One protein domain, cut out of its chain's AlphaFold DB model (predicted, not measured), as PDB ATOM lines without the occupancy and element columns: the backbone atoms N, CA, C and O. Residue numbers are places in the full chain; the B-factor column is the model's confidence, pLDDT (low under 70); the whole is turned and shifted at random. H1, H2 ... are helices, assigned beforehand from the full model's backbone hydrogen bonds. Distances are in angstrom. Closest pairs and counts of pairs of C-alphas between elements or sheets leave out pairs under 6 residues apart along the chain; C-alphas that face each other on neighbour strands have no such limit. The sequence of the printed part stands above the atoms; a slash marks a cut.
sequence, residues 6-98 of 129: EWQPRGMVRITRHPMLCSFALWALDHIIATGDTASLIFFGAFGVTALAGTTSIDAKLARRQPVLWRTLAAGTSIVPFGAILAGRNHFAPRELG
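This is residues 6 to 98 of the 129 residues of the protein "NnrU protein" of Nguyenibacter vanlangensis (UniProt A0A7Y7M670). A long helical hairpin, H2 and H3 side by side, makes the length of this domain, and a looser head of short helices and loops lies at one end of it. H3, the longest helix, runs on past the beginning of H2, and after its last residue, Arg 65, a corner leads into H4, which folds back toward the one-turn helices H1 and H5; the last printed residues, 87 to 98, run away from the hairpin with no named element. The printed part has 93 residues with five named helices, in the order H1, H2, H3, H4, H5, and no named strand; the class is all helix. The whole is only just loose, close to compact, with a radius of gyration of the C-alphas of 15.1 A, and the C-alphas span 44 by 32 by 23 A along their three main axes.

The first helix, H1, residues 11 to 14, is joined by a tight link of 4 residues to H2, residues 19 to 34. H1 and H2 are close but not clearly touching; their closest C-alphas, those of Met 12 and Pro 19, are 6.4 A apart. After H2 a tight link of 3 residues leads to H3, residues 38 to 65. H2 and H3 form a helical hairpin: they touch with 28 pairs of C-alphas within 8 A, and run opposite ways at a shallow tilt of 21 degrees. Their closest C-alphas are those of Ala 25 and Gly 48, 4.8 A apart. One residue, Gln 66, makes the tight link from H3 to H4, residues 67 to 76. H3 touches H4 with residues 59 to 63 alone; the closest C-alphas are those of Ala 63 and Trp 70, 5.2 A apart. The two run opposite ways at a steep tilt of 61 degrees. H4 is apart from H2, but close to H1 without clearly touching it, the closest C-alphas being those of Gly 76 and Arg 14, 7.7 A apart. A short link of 6 residues leads from H4 to H5, residues 83 to 86. H5 is close to H4 but not clearly touching, with the C-alphas of Ala 84 and Gly 76 closest at 6.4 A. H5 is also close to H1 but not clearly touching, with the C-alphas of Ile 85 and Arg 14 closest at 7.7 A. H5 is apart from both H2 and H3. In H2 each O i to N i+4 pair is within hydrogen-bond range, against 23 of 24 in H3 and 5 of 6 in H4; H1 and H5 are too short for such a pair, and the one O i to N i+3 pair is within range in H1 but not in H5.

H1 begins at C-alpha 11, at (-5.865, 25.377, -2.320). H2, residues 19 to 34, measures 22.3 A from first to last C-alpha. H3, residues 38 to 65, measures 39.2 A, from C-alpha 38 at (-35.632, 10.483, 14.024) to C-alpha 65 at (-18.967, 16.549, -20.896). H4, residues 67 to 76, measures 14.8 A. H5 has 4 residues and ends at C-alpha 86, at (-1.225, 9.834, 0.386).

The two C-alphas farthest apart are those of Asp 37 and Val 68, at 45.6 A. The first and last printed C-alphas, those of Glu 6 and Gly 98, are 17.9 A apart. The C-alphas of residues 87 to 98 lie 15 to 20 A from the mean of the C-alphas. The printed part has no cut, and no link between its helices is long. The mean pLDDT of the printed part is 94.8, and no printed residue is under 70.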
ATOM      1  N   GLU A   6      -3.806  26.554 -15.087       76.38
ATOM      2  CA  GLU A   6      -5.056  26.865 -14.390       76.38
ATOM      3  C   GLU A   6      -5.854  25.623 -13.963       76.38
ATOM      4  O   GLU A   6      -6.650  25.699 -13.030       76.38
ATOM      5  N   TRP A   7      -5.611  24.472 -14.594       75.81
ATOM      6  CA  TRP A   7      -6.279  23.209 -14.274       75.81
ATOM      7  C   TRP A   7      -5.508  22.340 -13.281       75.81
ATOM      8  O   TRP A   7      -5.942  21.227 -12.971       75.81
ATOM      9  N   GLN A   8      -4.366  22.816 -12.777       85.44
ATOM     10  CA  GLN A   8      -3.696  22.137 -11.677       85.44
ATOM     11  C   GLN A   8      -4.469  22.341 -10.365       85.44
ATOM     12  O   GLN A   8      -4.957  23.442 -10.101       85.44
ATOM     13  N   PRO A   9      -4.574  21.310  -9.506       89.00
ATOM     14  CA  PRO A   9      -5.234  21.439  -8.211       89.00
ATOM     15  C   PRO A   9      -4.543  22.495  -7.347       89.00
ATOM     16  O   PRO A   9      -3.328  22.443  -7.165       89.00
ATOM     17  N   ARG A  10      -5.315  23.427  -6.782       91.88
ATOM     18  CA  ARG A  10      -4.819  24.493  -5.897       91.88
ATOM     19  C   ARG A  10      -5.726  24.667  -4.681       91.88
ATOM     20  O   ARG A  10      -6.923  24.380  -4.743       91.88
ATOM     21  N   GLY A  11      -5.155  25.138  -3.577       92.88
ATOM     22  CA  GLY A  11      -5.865  25.377  -2.320       92.88
ATOM     23  C   GLY A  11      -6.545  24.114  -1.791       92.88
ATOM     24  O   GLY A  11      -5.983  23.019  -1.843       92.88
ATOM     25  N   MET A  12      -7.788  24.253  -1.324       93.44
ATOM     26  CA  MET A  12      -8.579  23.145  -0.763       93.44
ATOM     27  C   MET A  12      -8.788  21.978  -1.739       93.44
ATOM     28  O   MET A  12      -8.903  20.834  -1.301       93.44
ATOM     29  N   VAL A  13      -8.767  22.240  -3.051       94.44
ATOM     30  CA  VAL A  13      -8.934  21.208  -4.090       94.44
ATOM     31  C   VAL A  13      -7.779  20.195  -4.080       94.44
ATOM     32  O   VAL A  13      -7.936  19.062  -4.538       94.44
ATOM     33  N   ARG A  14      -6.621  20.557  -3.501       95.06
ATOM     34  CA  ARG A  14      -5.523  19.605  -3.282       95.06
ATOM     35  C   ARG A  14      -5.856  18.537  -2.241       95.06
ATOM     36  O   ARG A  14      -5.385  17.409  -2.366       95.06
ATOM     37  N   ILE A  15      -6.653  18.888  -1.229       95.94
ATOM     38  CA  ILE A  15      -7.052  17.978  -0.150       95.94
ATOM     39  C   ILE A  15      -8.164  17.055  -0.648       95.94
ATOM     40  O   ILE A  15      -8.042  15.837  -0.552       95.94
ATOM     41  N   THR A  16      -9.231  17.618  -1.210       96.62
ATOM     42  CA  THR A  16     -10.329  16.866  -1.829       96.62
ATOM     43  C   THR A  16     -10.872  17.634  -3.025       96.62
ATOM     44  O   THR A  16     -10.938  18.858  -3.004       96.62
ATOM     45  N   ARG A  17     -11.303  16.917  -4.064       96.12
ATOM     46  CA  ARG A  17     -11.925  17.483  -5.267       96.12
ATOM     47  C   ARG A  17     -13.225  18.225  -4.955       96.12
ATOM     48  O   ARG A  17     -13.565  19.168  -5.660       96.12
ATOM     49  N   HIS A  18     -13.929  17.814  -3.900       97.19
ATOM     50  CA  HIS A  18     -15.243  18.339  -3.537       97.19
ATOM     51  C   HIS A  18     -15.249  18.877  -2.102       97.19
ATOM     52  O   HIS A  18     -15.952  18.323  -1.256       97.19
ATOM     53  N   PRO A  19     -14.489  19.945  -1.789       95.50
ATOM     54  CA  PRO A  19     -14.320  20.408  -0.412       95.50
ATOM     55  C   PRO A  19     -15.653  20.760   0.250       95.50
ATOM     56  O   PRO A  19     -15.886  20.345   1.376       95.50
ATOM     57  N   MET A  20     -16.569  21.418  -0.467       95.81
ATOM     58  CA  MET A  20     -17.878  21.782   0.083       95.81
ATOM     59  C   MET A  20     -18.758  20.563   0.398       95.81
ATOM     60  O   MET A  20     -19.330  20.470   1.479       95.81
ATOM     61  N   LEU A  21     -18.861  19.607  -0.531       97.75
ATOM     62  CA  LEU A  21     -19.673  18.402  -0.321       97.75
ATOM     63  C   LEU A  21     -19.054  17.507   0.755       97.75
ATOM     64  O   LEU A  21     -19.782  16.922   1.548       97.75
ATOM     65  N   CYS A  22     -17.722  17.443   0.828       97.06
ATOM     66  CA  CYS A  22     -17.043  16.749   1.912       97.06
ATOM     67  C   CYS A  22     -17.357  17.391   3.271       97.06
ATOM     68  O   CYS A  22     -17.646  16.663   4.217       97.06
ATOM     69  N   SER A  23     -17.362  18.726   3.363       95.44
ATOM     70  CA  SER A  23     -17.771  19.433   4.582       95.44
ATOM     71  C   SER A  23     -19.213  19.114   4.970       95.44
ATOM     72  O   SER A  23     -19.467  18.822   6.132       95.44
ATOM     73  N   PHE A  24     -20.151  19.104   4.017       97.56
ATOM     74  CA  PHE A  24     -21.542  18.741   4.303       97.56
ATOM     75  C   PHE A  24     -21.708  17.285   4.736       97.56
ATOM     76  O   PHE A  24     -22.506  17.012   5.625       97.56
ATOM     77  N   ALA A  25     -20.950  16.359   4.146       97.31
ATOM     78  CA  ALA A  25     -20.976  14.959   4.552       97.31
ATOM     79  C   ALA A  25     -20.451  14.778   5.987       97.31
ATOM     80  O   ALA A  25     -21.082  14.083   6.777       97.31
ATOM     81  N   LEU A  26     -19.337  15.437   6.335       96.31
ATOM     82  CA  LEU A  26     -18.779  15.412   7.692       96.31
ATOM     83  C   LEU A  26     -19.720  16.068   8.705       96.31
ATOM     84  O   LEU A  26     -19.969  15.498   9.759       96.31
ATOM     85  N   TRP A  27     -20.278  17.230   8.366       96.75
ATOM     86  CA  TRP A  27     -21.250  17.936   9.197       96.75
ATOM     87  C   TRP A  27     -22.502  17.092   9.451       96.75
ATOM     88  O   TRP A  27     -22.904  16.933  10.599       96.75
ATOM     89  N   ALA A  28     -23.083  16.493   8.407       97.38
ATOM     90  CA  ALA A  28     -24.244  15.621   8.548       97.38
ATOM     91  C   ALA A  28     -23.938  14.403   9.430       97.38
ATOM     92  O   ALA A  28     -24.741  14.058  10.291       97.38
ATOM     93  N   LEU A  29     -22.774  13.772   9.242       96.12
ATOM     94  CA  LEU A  29     -22.350  12.631  10.050       96.12
ATOM     95  C   LEU A  29     -22.202  13.007  11.529       96.12
ATOM     96  O   LEU A  29     -22.731  12.307  12.384       96.12
ATOM     97  N   ASP A  30     -21.520  14.115  11.816       96.12
ATOM     98  CA  ASP A  30     -21.324  14.620  13.176       96.12
ATOM     99  C   ASP A  30     -22.664  14.875  13.876       96.12
ATOM    100  O   ASP A  30     -22.884  14.415  14.994       96.12
ATOM    101  N   HIS A  31     -23.618  15.494  13.178       94.44
ATOM    102  CA  HIS A  31     -24.938  15.768  13.743       94.44
ATOM    103  C   HIS A  31     -25.750  14.495  13.962       94.44
ATOM    104  O   HIS A  31     -26.406  14.376  14.989       94.44
ATOM    105  N   ILE A  32     -25.695  13.525  13.047       95.25
ATOM    106  CA  ILE A  32     -26.355  12.224  13.241       95.25
ATOM    107  C   ILE A  32     -25.771  11.492  14.452       95.25
ATOM    108  O   ILE A  32     -26.513  10.848  15.180       95.25
ATOM    109  N   ILE A  33     -24.459  11.581  14.682       94.56
ATOM    110  CA  ILE A  33     -23.813  10.963  15.848       94.56
ATOM    111  C   ILE A  33     -24.192  11.697  17.140       94.56
ATOM    112  O   ILE A  33     -24.420  11.061  18.166       94.56
ATOM    113  N   ALA A  34     -24.255  13.029  17.100       91.81
ATOM    114  CA  ALA A  34     -24.555  13.860  18.261       91.81
ATOM    115  C   ALA A  34     -26.048  13.872  18.638       91.81
ATOM    116  O   ALA A  34     -26.388  14.200  19.775       91.81
ATOM    117  N   THR A  35     -26.940  13.536  17.703       87.25
ATOM    118  CA  THR A  35     -28.398  13.558  17.897       87.25
ATOM    119  C   THR A  35     -28.975  12.144  17.965       87.25
ATOM    120  O   THR A  35     -28.508  11.226  17.304       87.25
ATOM    121  N   GLY A  36     -29.999  11.946  18.799       82.12
ATOM    122  CA  GLY A  36     -30.620  10.633  19.026       82.12
ATOM    123  C   GLY A  36     -32.038  10.496  18.473       82.12
ATOM    124  O   GLY A  36     -32.713   9.521  18.791       82.12
ATOM    125  N   ASP A  37     -32.524  11.477  17.709       94.19
ATOM    126  CA  ASP A  37     -33.918  11.542  17.275       94.19
ATOM    127  C   ASP A  37     -34.102  11.331  15.764       94.19
ATOM    128  O   ASP A  37     -33.238  11.618  14.932       94.19
ATOM    129  N   THR A  38     -35.286  10.834  15.405       96.44
ATOM    130  CA  THR A  38     -35.632  10.483  14.024       96.44
ATOM    131  C   THR A  38     -35.699  11.697  13.096       96.44
ATOM    132  O   THR A  38     -35.391  11.570  11.911       96.44
ATOM    133  N   ALA A  39     -36.102  12.872  13.593       95.75
ATOM    134  CA  ALA A  39     -36.240  14.059  12.751       95.75
ATOM    135  C   ALA A  39     -34.863  14.562  12.301       95.75
ATOM    136  O   ALA A  39     -34.654  14.789  11.107       95.75
ATOM    137  N   SER A  40     -33.909  14.638  13.232       93.88
ATOM    138  CA  SER A  40     -32.505  14.936  12.946       93.88
ATOM    139  C   SER A  40     -31.913  13.922  11.967       93.88
ATOM    140  O   SER A  40     -31.319  14.316  10.961       93.88
ATOM    141  N   LEU A  41     -32.146  12.622  12.183       96.56
ATOM    142  CA  LEU A  41     -31.661  11.576  11.280       96.56
ATOM    143  C   LEU A  41     -32.156  11.771   9.839       96.56
ATOM    144  O   LEU A  41     -31.366  11.664   8.902       96.56
ATOM    145  N   ILE A  42     -33.443  12.073   9.644       97.56
ATOM    146  CA  ILE A  42     -34.009  12.312   8.308       97.56
ATOM    147  C   ILE A  42     -33.405  13.574   7.688       97.56
ATOM    148  O   ILE A  42     -32.989  13.550   6.529       97.56
ATOM    149  N   PHE A  43     -33.339  14.667   8.451       96.62
ATOM    150  CA  PHE A  43     -32.833  15.948   7.971       96.62
ATOM    151  C   PHE A  43     -31.361  15.849   7.557       96.62
ATOM    152  O   PHE A  43     -31.031  16.028   6.383       96.62
ATOM    153  N   PHE A  44     -30.473  15.492   8.485       97.75
ATOM    154  CA  PHE A  44     -29.041  15.376   8.206       97.75
ATOM    155  C   PHE A  44     -28.749  14.226   7.245       97.75
ATOM    156  O   PHE A  44     -27.893  14.366   6.374       97.75
ATOM    157  N   GLY A  45     -29.500  13.124   7.325       96.88
ATOM    158  CA  GLY A  45     -29.390  12.005   6.394       96.88
ATOM    159  C   GLY A  45     -29.660  12.422   4.950       96.88
ATOM    160  O   GLY A  45     -28.880  12.077   4.063       96.88
ATOM    161  N   ALA A  46     -30.697  13.228   4.699       97.75
ATOM    162  CA  ALA A  46     -30.996  13.738   3.362       97.75
ATOM    163  C   ALA A  46     -29.857  14.610   2.805       97.75
ATOM    164  O   ALA A  46     -29.464  14.448   1.643       97.75
ATOM    165  N   PHE A  47     -29.273  15.487   3.629       97.69
ATOM    166  CA  PHE A  47     -28.101  16.278   3.240       97.69
ATOM    167  C   PHE A  47     -26.862  15.406   3.023       97.69
ATOM    168  O   PHE A  47     -26.166  15.587   2.026       97.69
ATOM    169  N   GLY A  48     -26.607  14.436   3.902       97.69
ATOM    170  CA  GLY A  48     -25.474  13.516   3.817       97.69
ATOM    171  C   GLY A  48     -25.518  12.657   2.553       97.69
ATOM    172  O   GLY A  48     -24.549  12.622   1.794       97.69
ATOM    173  N   VAL A  49     -26.664  12.035   2.260       97.94
ATOM    174  CA  VAL A  49     -26.874  11.263   1.023       97.94
ATOM    175  C   VAL A  49     -26.693  12.154  -0.202       97.94
ATOM    176  O   VAL A  49     -25.980  11.781  -1.133       97.94
ATOM    177  N   THR A  50     -27.283  13.351  -0.193       97.88
ATOM    178  CA  THR A  50     -27.150  14.316  -1.292       97.88
ATOM    179  C   THR A  50     -25.699  14.746  -1.495       97.88
ATOM    180  O   THR A  50     -25.241  14.833  -2.633       97.88
ATOM    181  N   ALA A  51     -24.952  14.971  -0.414       97.94
ATOM    182  CA  ALA A  51     -23.551  15.353  -0.473       97.94
ATOM    183  C   ALA A  51     -22.698  14.237  -1.091       97.94
ATOM    184  O   ALA A  51     -21.969  14.475  -2.056       97.94
ATOM    185  N   LEU A  52     -22.852  13.005  -0.598       97.19
ATOM    186  CA  LEU A  52     -22.116  11.835  -1.076       97.19
ATOM    187  C   LEU A  52     -22.462  11.500  -2.534       97.19
ATOM    188  O   LEU A  52     -21.564  11.428  -3.375       97.19
ATOM    189  N   ALA A  53     -23.748  11.376  -2.872       97.94
ATOM    190  CA  ALA A  53     -24.195  11.126  -4.244       97.94
ATOM    191  C   ALA A  53     -23.874  12.300  -5.186       97.94
ATOM    192  O   ALA A  53     -23.608  12.112  -6.375       97.94
ATOM    193  N   GLY A  54     -23.856  13.525  -4.661       97.50
ATOM    194  CA  GLY A  54     -23.473  14.726  -5.391       97.50
ATOM    195  C   GLY A  54     -22.039  14.657  -5.904       97.50
ATOM    196  O   GLY A  54     -21.810  14.967  -7.073       97.50
ATOM    197  N   THR A  55     -21.091  14.185  -5.083       96.81
ATOM    198  CA  THR A  55     -19.676  14.072  -5.496       96.81
ATOM    199  C   THR A  55     -19.505  13.182  -6.730       96.81
ATOM    200  O   THR A  55     -18.885  13.593  -7.714       96.81
ATOM    201  N   THR A  56     -20.125  11.999  -6.735       95.88
ATOM    202  CA  THR A  56     -20.045  11.049  -7.854       95.88
ATOM    203  C   THR A  56     -20.832  11.536  -9.070       95.88
ATOM    204  O   THR A  56     -20.374  11.395 -10.204       95.88
ATOM    205  N   SER A  57     -21.989  12.171  -8.857       97.94
ATOM    206  CA  SER A  57     -22.820  12.741  -9.924       97.94
ATOM    207  C   SER A  57     -22.115  13.875 -10.671       97.94
ATOM    208  O   SER A  57     -22.150  13.918 -11.904       97.94
ATOM    209  N   ILE A  58     -21.458  14.789  -9.949       97.50
ATOM    210  CA  ILE A  58     -20.702  15.899 -10.542       97.50
ATOM    211  C   ILE A  58     -19.524  15.360 -11.355       97.50
ATOM    212  O   ILE A  58     -19.368  15.747 -12.515       97.50
ATOM    213  N   ASP A  59     -18.764  14.416 -10.797       97.06
ATOM    214  CA  ASP A  59     -17.640  13.788 -11.495       97.06
ATOM    215  C   ASP A  59     -18.098  13.060 -12.761       97.06
ATOM    216  O   ASP A  59     -17.528  13.262 -13.832       97.06
ATOM    217  N   ALA A  60     -19.189  12.291 -12.694       97.88
ATOM    218  CA  ALA A  60     -19.748  11.605 -13.857       97.88
ATOM    219  C   ALA A  60     -20.217  12.587 -14.944       97.88
ATOM    220  O   ALA A  60     -20.018  12.353 -16.139       97.88
ATOM    221  N   LYS A  61     -20.835  13.712 -14.558       98.19
ATOM    222  CA  LYS A  61     -21.231  14.768 -15.504       98.19
ATOM    223  C   LYS A  61     -20.009  15.400 -16.168       98.19
ATOM    224  O   LYS A  61     -20.041  15.600 -17.382       98.19
ATOM    225  N   LEU A  62     -18.948  15.677 -15.410       95.94
ATOM    226  CA  LEU A  62     -17.714  16.251 -15.944       95.94
ATOM    227  C   LEU A  62     -16.984  15.267 -16.863       95.94
ATOM    228  O   LEU A  62     -16.602  15.644 -17.967       95.94
ATOM    229  N   ALA A  63     -16.877  14.001 -16.462       96.94
ATOM    230  CA  ALA A  63     -16.277  12.936 -17.259       96.94
ATOM    231  C   ALA A  63     -16.971  12.757 -18.617       96.94
ATOM    232  O   ALA A  63     -16.295  12.551 -19.621       96.94
ATOM    233  N   ARG A  64     -18.307  12.884 -18.663       97.88
ATOM    234  CA  ARG A  64     -19.082  12.824 -19.913       97.88
ATOM    235  C   ARG A  64     -18.939  14.078 -20.771       97.88
ATOM    236  O   ARG A  64     -18.828  13.969 -21.985       97.88
ATOM    237  N   ARG A  65     -18.977  15.269 -20.161       97.38
ATOM    238  CA  ARG A  65     -18.967  16.549 -20.896       97.38
ATOM    239  C   ARG A  65     -17.574  16.950 -21.375       97.38
ATOM    240  O   ARG A  65     -17.451  17.521 -22.450       97.38
ATOM    241  N   GLN A  66     -16.541  16.691 -20.575       95.31
ATOM    242  CA  GLN A  66     -15.158  17.091 -20.848       95.31
ATOM    243  C   GLN A  66     -14.170  15.988 -20.417       95.31
ATOM    244  O   GLN A  66     -13.478  16.125 -19.404       95.31
ATOM    245  N   PRO A  67     -14.053  14.889 -21.190       94.88
ATOM    246  CA  PRO A  67     -13.284  13.708 -20.784       94.88
ATOM    247  C   PRO A  67     -11.791  13.977 -20.558       94.88
ATOM    248  O   PRO A  67     -11.186  13.403 -19.654       94.88
ATOM    249  N   VAL A  68     -11.183  14.842 -21.380       92.56
ATOM    250  CA  VAL A  68      -9.755  15.184 -21.265       92.56
ATOM    251  C   VAL A  68      -9.503  15.966 -19.976       92.56
ATOM    252  O   VAL A  68      -8.618  15.598 -19.210       92.56
ATOM    253  N   LEU A  69     -10.330  16.982 -19.703       90.94
ATOM    254  CA  LEU A  69     -10.241  17.766 -18.474       90.94
ATOM    255  C   LEU A  69     -10.435  16.887 -17.237       90.94
ATOM    256  O   LEU A  69      -9.653  16.966 -16.291       90.94
ATOM    257  N   TRP A  70     -11.459  16.031 -17.254       94.00
ATOM    258  CA  TRP A  70     -11.720  15.100 -16.163       94.00
ATOM    259  C   TRP A  70     -10.499  14.235 -15.856       94.00
ATOM    260  O   TRP A  70     -10.111  14.150 -14.697       94.00
ATOM    261  N   ARG A  71      -9.860  13.635 -16.871       93.12
ATOM    262  CA  ARG A  71      -8.658  12.814 -16.656       93.12
ATOM    263  C   ARG A  71      -7.536  13.606 -15.992       93.12
ATOM    264  O   ARG A  71      -6.918  13.090 -15.065       93.12
ATOM    265  N   THR A  72      -7.308  14.850 -16.410       90.38
ATOM    266  CA  THR A  72      -6.272  15.699 -15.807       90.38
ATOM    267  C   THR A  72      -6.587  16.053 -14.356       90.38
ATOM    268  O   THR A  72      -5.733  15.885 -13.486       90.38
ATOM    269  N   LEU A  73      -7.820  16.470 -14.061       91.50
ATOM    270  CA  LEU A  73      -8.238  16.757 -12.687       91.50
ATOM    271  C   LEU A  73      -8.191  15.500 -11.815       91.50
ATOM    272  O   LEU A  73      -7.682  15.539 -10.694       91.50
ATOM    273  N   ALA A  74      -8.701  14.376 -12.318       93.88
ATOM    274  CA  ALA A  74      -8.765  13.115 -11.595       93.88
ATOM    275  C   ALA A  74      -7.378  12.546 -11.279       93.88
ATOM    276  O   ALA A  74      -7.199  11.968 -10.207       93.88
ATOM    277  N   ALA A  75      -6.393  12.766 -12.156       93.81
ATOM    278  CA  ALA A  75      -5.014  12.362 -11.919       93.81
ATOM    279  C   ALA A  75      -4.434  13.017 -10.653       93.81
ATOM    280  O   ALA A  75      -3.848  12.322  -9.828       93.81
ATOM    281  N   GLY A  76      -4.660  14.322 -10.450       94.00
ATOM    282  CA  GLY A  76      -4.085  15.085  -9.331       94.00
ATOM    283  C   GLY A  76      -4.966  15.223  -8.081       94.00
ATOM    284  O   GLY A  76      -4.558  15.862  -7.113       94.00
ATOM    285  N   THR A  77      -6.184  14.673  -8.069       96.25
ATOM    286  CA  THR A  77      -7.153  14.877  -6.970       96.25
ATOM    287  C   THR A  77      -7.824  13.579  -6.518       96.25
ATOM    288  O   THR A  77      -7.665  12.518  -7.123       96.25
ATOM    289  N   SER A  78      -8.573  13.652  -5.419       97.00
ATOM    290  CA  SER A  78      -9.335  12.546  -4.831       97.00
ATOM    291  C   SER A  78     -10.645  13.076  -4.252       97.00
ATOM    292  O   SER A  78     -10.686  14.218  -3.808       97.00
ATOM    293  N   ILE A  79     -11.706  12.264  -4.239       96.50
ATOM    294  CA  ILE A  79     -12.934  12.588  -3.491       96.50
ATOM    295  C   ILE A  79     -12.663  12.463  -1.988       96.50
ATOM    296  O   ILE A  79     -13.023  13.348  -1.214       96.50
ATOM    297  N   VAL A  80     -11.968  11.396  -1.586       95.88
ATOM    298  CA  VAL A  80     -11.552  11.179  -0.197       95.88
ATOM    299  C   VAL A  80     -10.483  12.213   0.172       95.88
ATOM    300  O   VAL A  80      -9.476  12.286  -0.552       95.88
ATOM    301  N   PRO A  81     -10.667  12.986   1.261       96.12
ATOM    302  CA  PRO A  81      -9.671  13.930   1.756       96.12
ATOM    303  C   PRO A  81      -8.287  13.302   1.888       96.12
ATOM    304  O   PRO A  81      -8.146  12.177   2.356       96.12
ATOM    305  N   PHE A  82      -7.266  14.027   1.435       97.25
ATOM    306  CA  PHE A  82      -5.857  13.621   1.409       97.25
ATOM    307  C   PHE A  82      -5.537  12.381   0.559       97.25
ATOM    308  O   PHE A  82      -4.363  12.077   0.368       97.25
ATOM    309  N   GLY A  83      -6.519  11.705  -0.048       97.31
ATOM    310  CA  GLY A  83      -6.291  10.457  -0.784       97.31
ATOM    311  C   GLY A  83      -5.321  10.585  -1.966       97.31
ATOM    312  O   GLY A  83      -4.546   9.673  -2.231       97.31
ATOM    313  N   ALA A  84      -5.304  11.727  -2.664       97.06
ATOM    314  CA  ALA A  84      -4.336  11.971  -3.742       97.06
ATOM    315  C   ALA A  84      -2.927  12.284  -3.219       97.06
ATOM    316  O   ALA A  84      -1.948  11.959  -3.887       97.06
ATOM    317  N   ILE A  85      -2.835  12.892  -2.033       97.12
ATOM    318  CA  ILE A  85      -1.571  13.232  -1.372       97.12
ATOM    319  C   ILE A  85      -0.918  11.958  -0.833       97.12
ATOM    320  O   ILE A  85       0.240  11.689  -1.131       97.12
ATOM    321  N   LEU A  86      -1.688  11.126  -0.126       97.62
ATOM    322  CA  LEU A  86      -1.225   9.834   0.386       97.62
ATOM    323  C   LEU A  86      -0.803   8.879  -0.737       97.62
ATOM    324  O   LEU A  86       0.124   8.098  -0.569       97.62
ATOM    325  N   ALA A  87      -1.443   8.972  -1.904       96.94
ATOM    326  CA  ALA A  87      -1.079   8.199  -3.086       96.94
ATOM    327  C   ALA A  87       0.073   8.811  -3.914       96.94
ATOM    328  O   ALA A  87       0.330   8.338  -5.021       96.94
ATOM    329  N   GLY A  88       0.712   9.892  -3.452       96.19
ATOM    330  CA  GLY A  88       1.843  10.535  -4.136       96.19
ATOM    331  C   GLY A  88       1.498  11.260  -5.443       96.19
ATOM    332  O   GLY A  88       2.396  11.685  -6.163       96.19
ATOM    333  N   ARG A  89       0.209  11.430  -5.770       94.81
ATOM    334  CA  ARG A  89      -0.244  12.133  -6.989       94.81
ATOM    335  C   ARG A  89      -0.379  13.643  -6.800       94.81
ATOM    336  O   ARG A  89      -0.594  14.376  -7.762       94.81
ATOM    337  N   ASN A  90      -0.308  14.101  -5.555       95.25
ATOM    338  CA  ASN A  90      -0.377  15.501  -5.164       95.25
ATOM    339  C   ASN A  90       0.447  15.730  -3.887       95.25
ATOM    340  O   ASN A  90       0.886  14.779  -3.248       95.25
ATOM    341  N   HIS A  91       0.631  16.986  -3.492       94.88
ATOM    342  CA  HIS A  91       1.319  17.367  -2.263       94.88
ATOM    343  C   HIS A  91       0.454  18.305  -1.420       94.88
ATOM    344  O   HIS A  91      -0.440  18.992  -1.921       94.88
ATOM    345  N   PHE A  92       0.730  18.337  -0.120       94.75
ATOM    346  CA  PHE A  92       0.087  19.270   0.792       94.75
ATOM    347  C   PHE A  92       0.745  20.653   0.690       94.75
ATOM    348  O   PHE A  92       1.958  20.779   0.838       94.75
ATOM    349  N   ALA A  93      -0.056  21.691   0.442       94.62
ATOM    350  CA  ALA A  93       0.411  23.068   0.286       94.62
ATOM    351  C   ALA A  93      -0.321  23.997   1.276       94.62
ATOM    352  O   ALA A  93      -1.268  24.688   0.894       94.62
ATOM    353  N   PRO A  94       0.094  24.050   2.557       92.31
ATOM    354  CA  PRO A  94      -0.638  24.779   3.599       92.31
ATOM    355  C   PRO A  94      -0.743  26.280   3.316       92.31
ATOM    356  O   PRO A  94      -1.702  26.925   3.724       92.31
ATOM    357  N   ARG A  95       0.218  26.850   2.584       93.44
ATOM    358  CA  ARG A  95       0.228  28.275   2.220       93.44
ATOM    359  C   ARG A  95      -0.915  28.659   1.273       93.44
ATOM    360  O   ARG A  95      -1.274  29.827   1.215       93.44
ATOM    361  N   GLU A  96      -1.497  27.695   0.559       93.06
ATOM    362  CA  GLU A  96      -2.599  27.928  -0.382       93.06
ATOM    363  C   GLU A  96      -3.986  27.909   0.288       93.06
ATOM    364  O   GLU A  96      -4.984  28.180  -0.376       93.06
ATOM    365  N   LEU A  97      -4.080  27.579   1.583       89.38
ATOM    366  CA  LEU A  97      -5.362  27.338   2.261       89.38
ATOM    367  C   LEU A  97      -6.108  28.609   2.688       89.38
ATOM    368  O   LEU A  97      -7.254  28.518   3.112       89.38
ATOM    369  N   GLY A  98      -5.484  29.787   2.584       90.06
ATOM    370  CA  GLY A  98      -6.131  31.042   2.975       90.06
ATOM    371  C   GLY A  98      -6.492  31.077   4.464       90.06
ATOM    372  O   GLY A  98      -7.644  31.312   4.817       90.06
TER     373      GLY A  98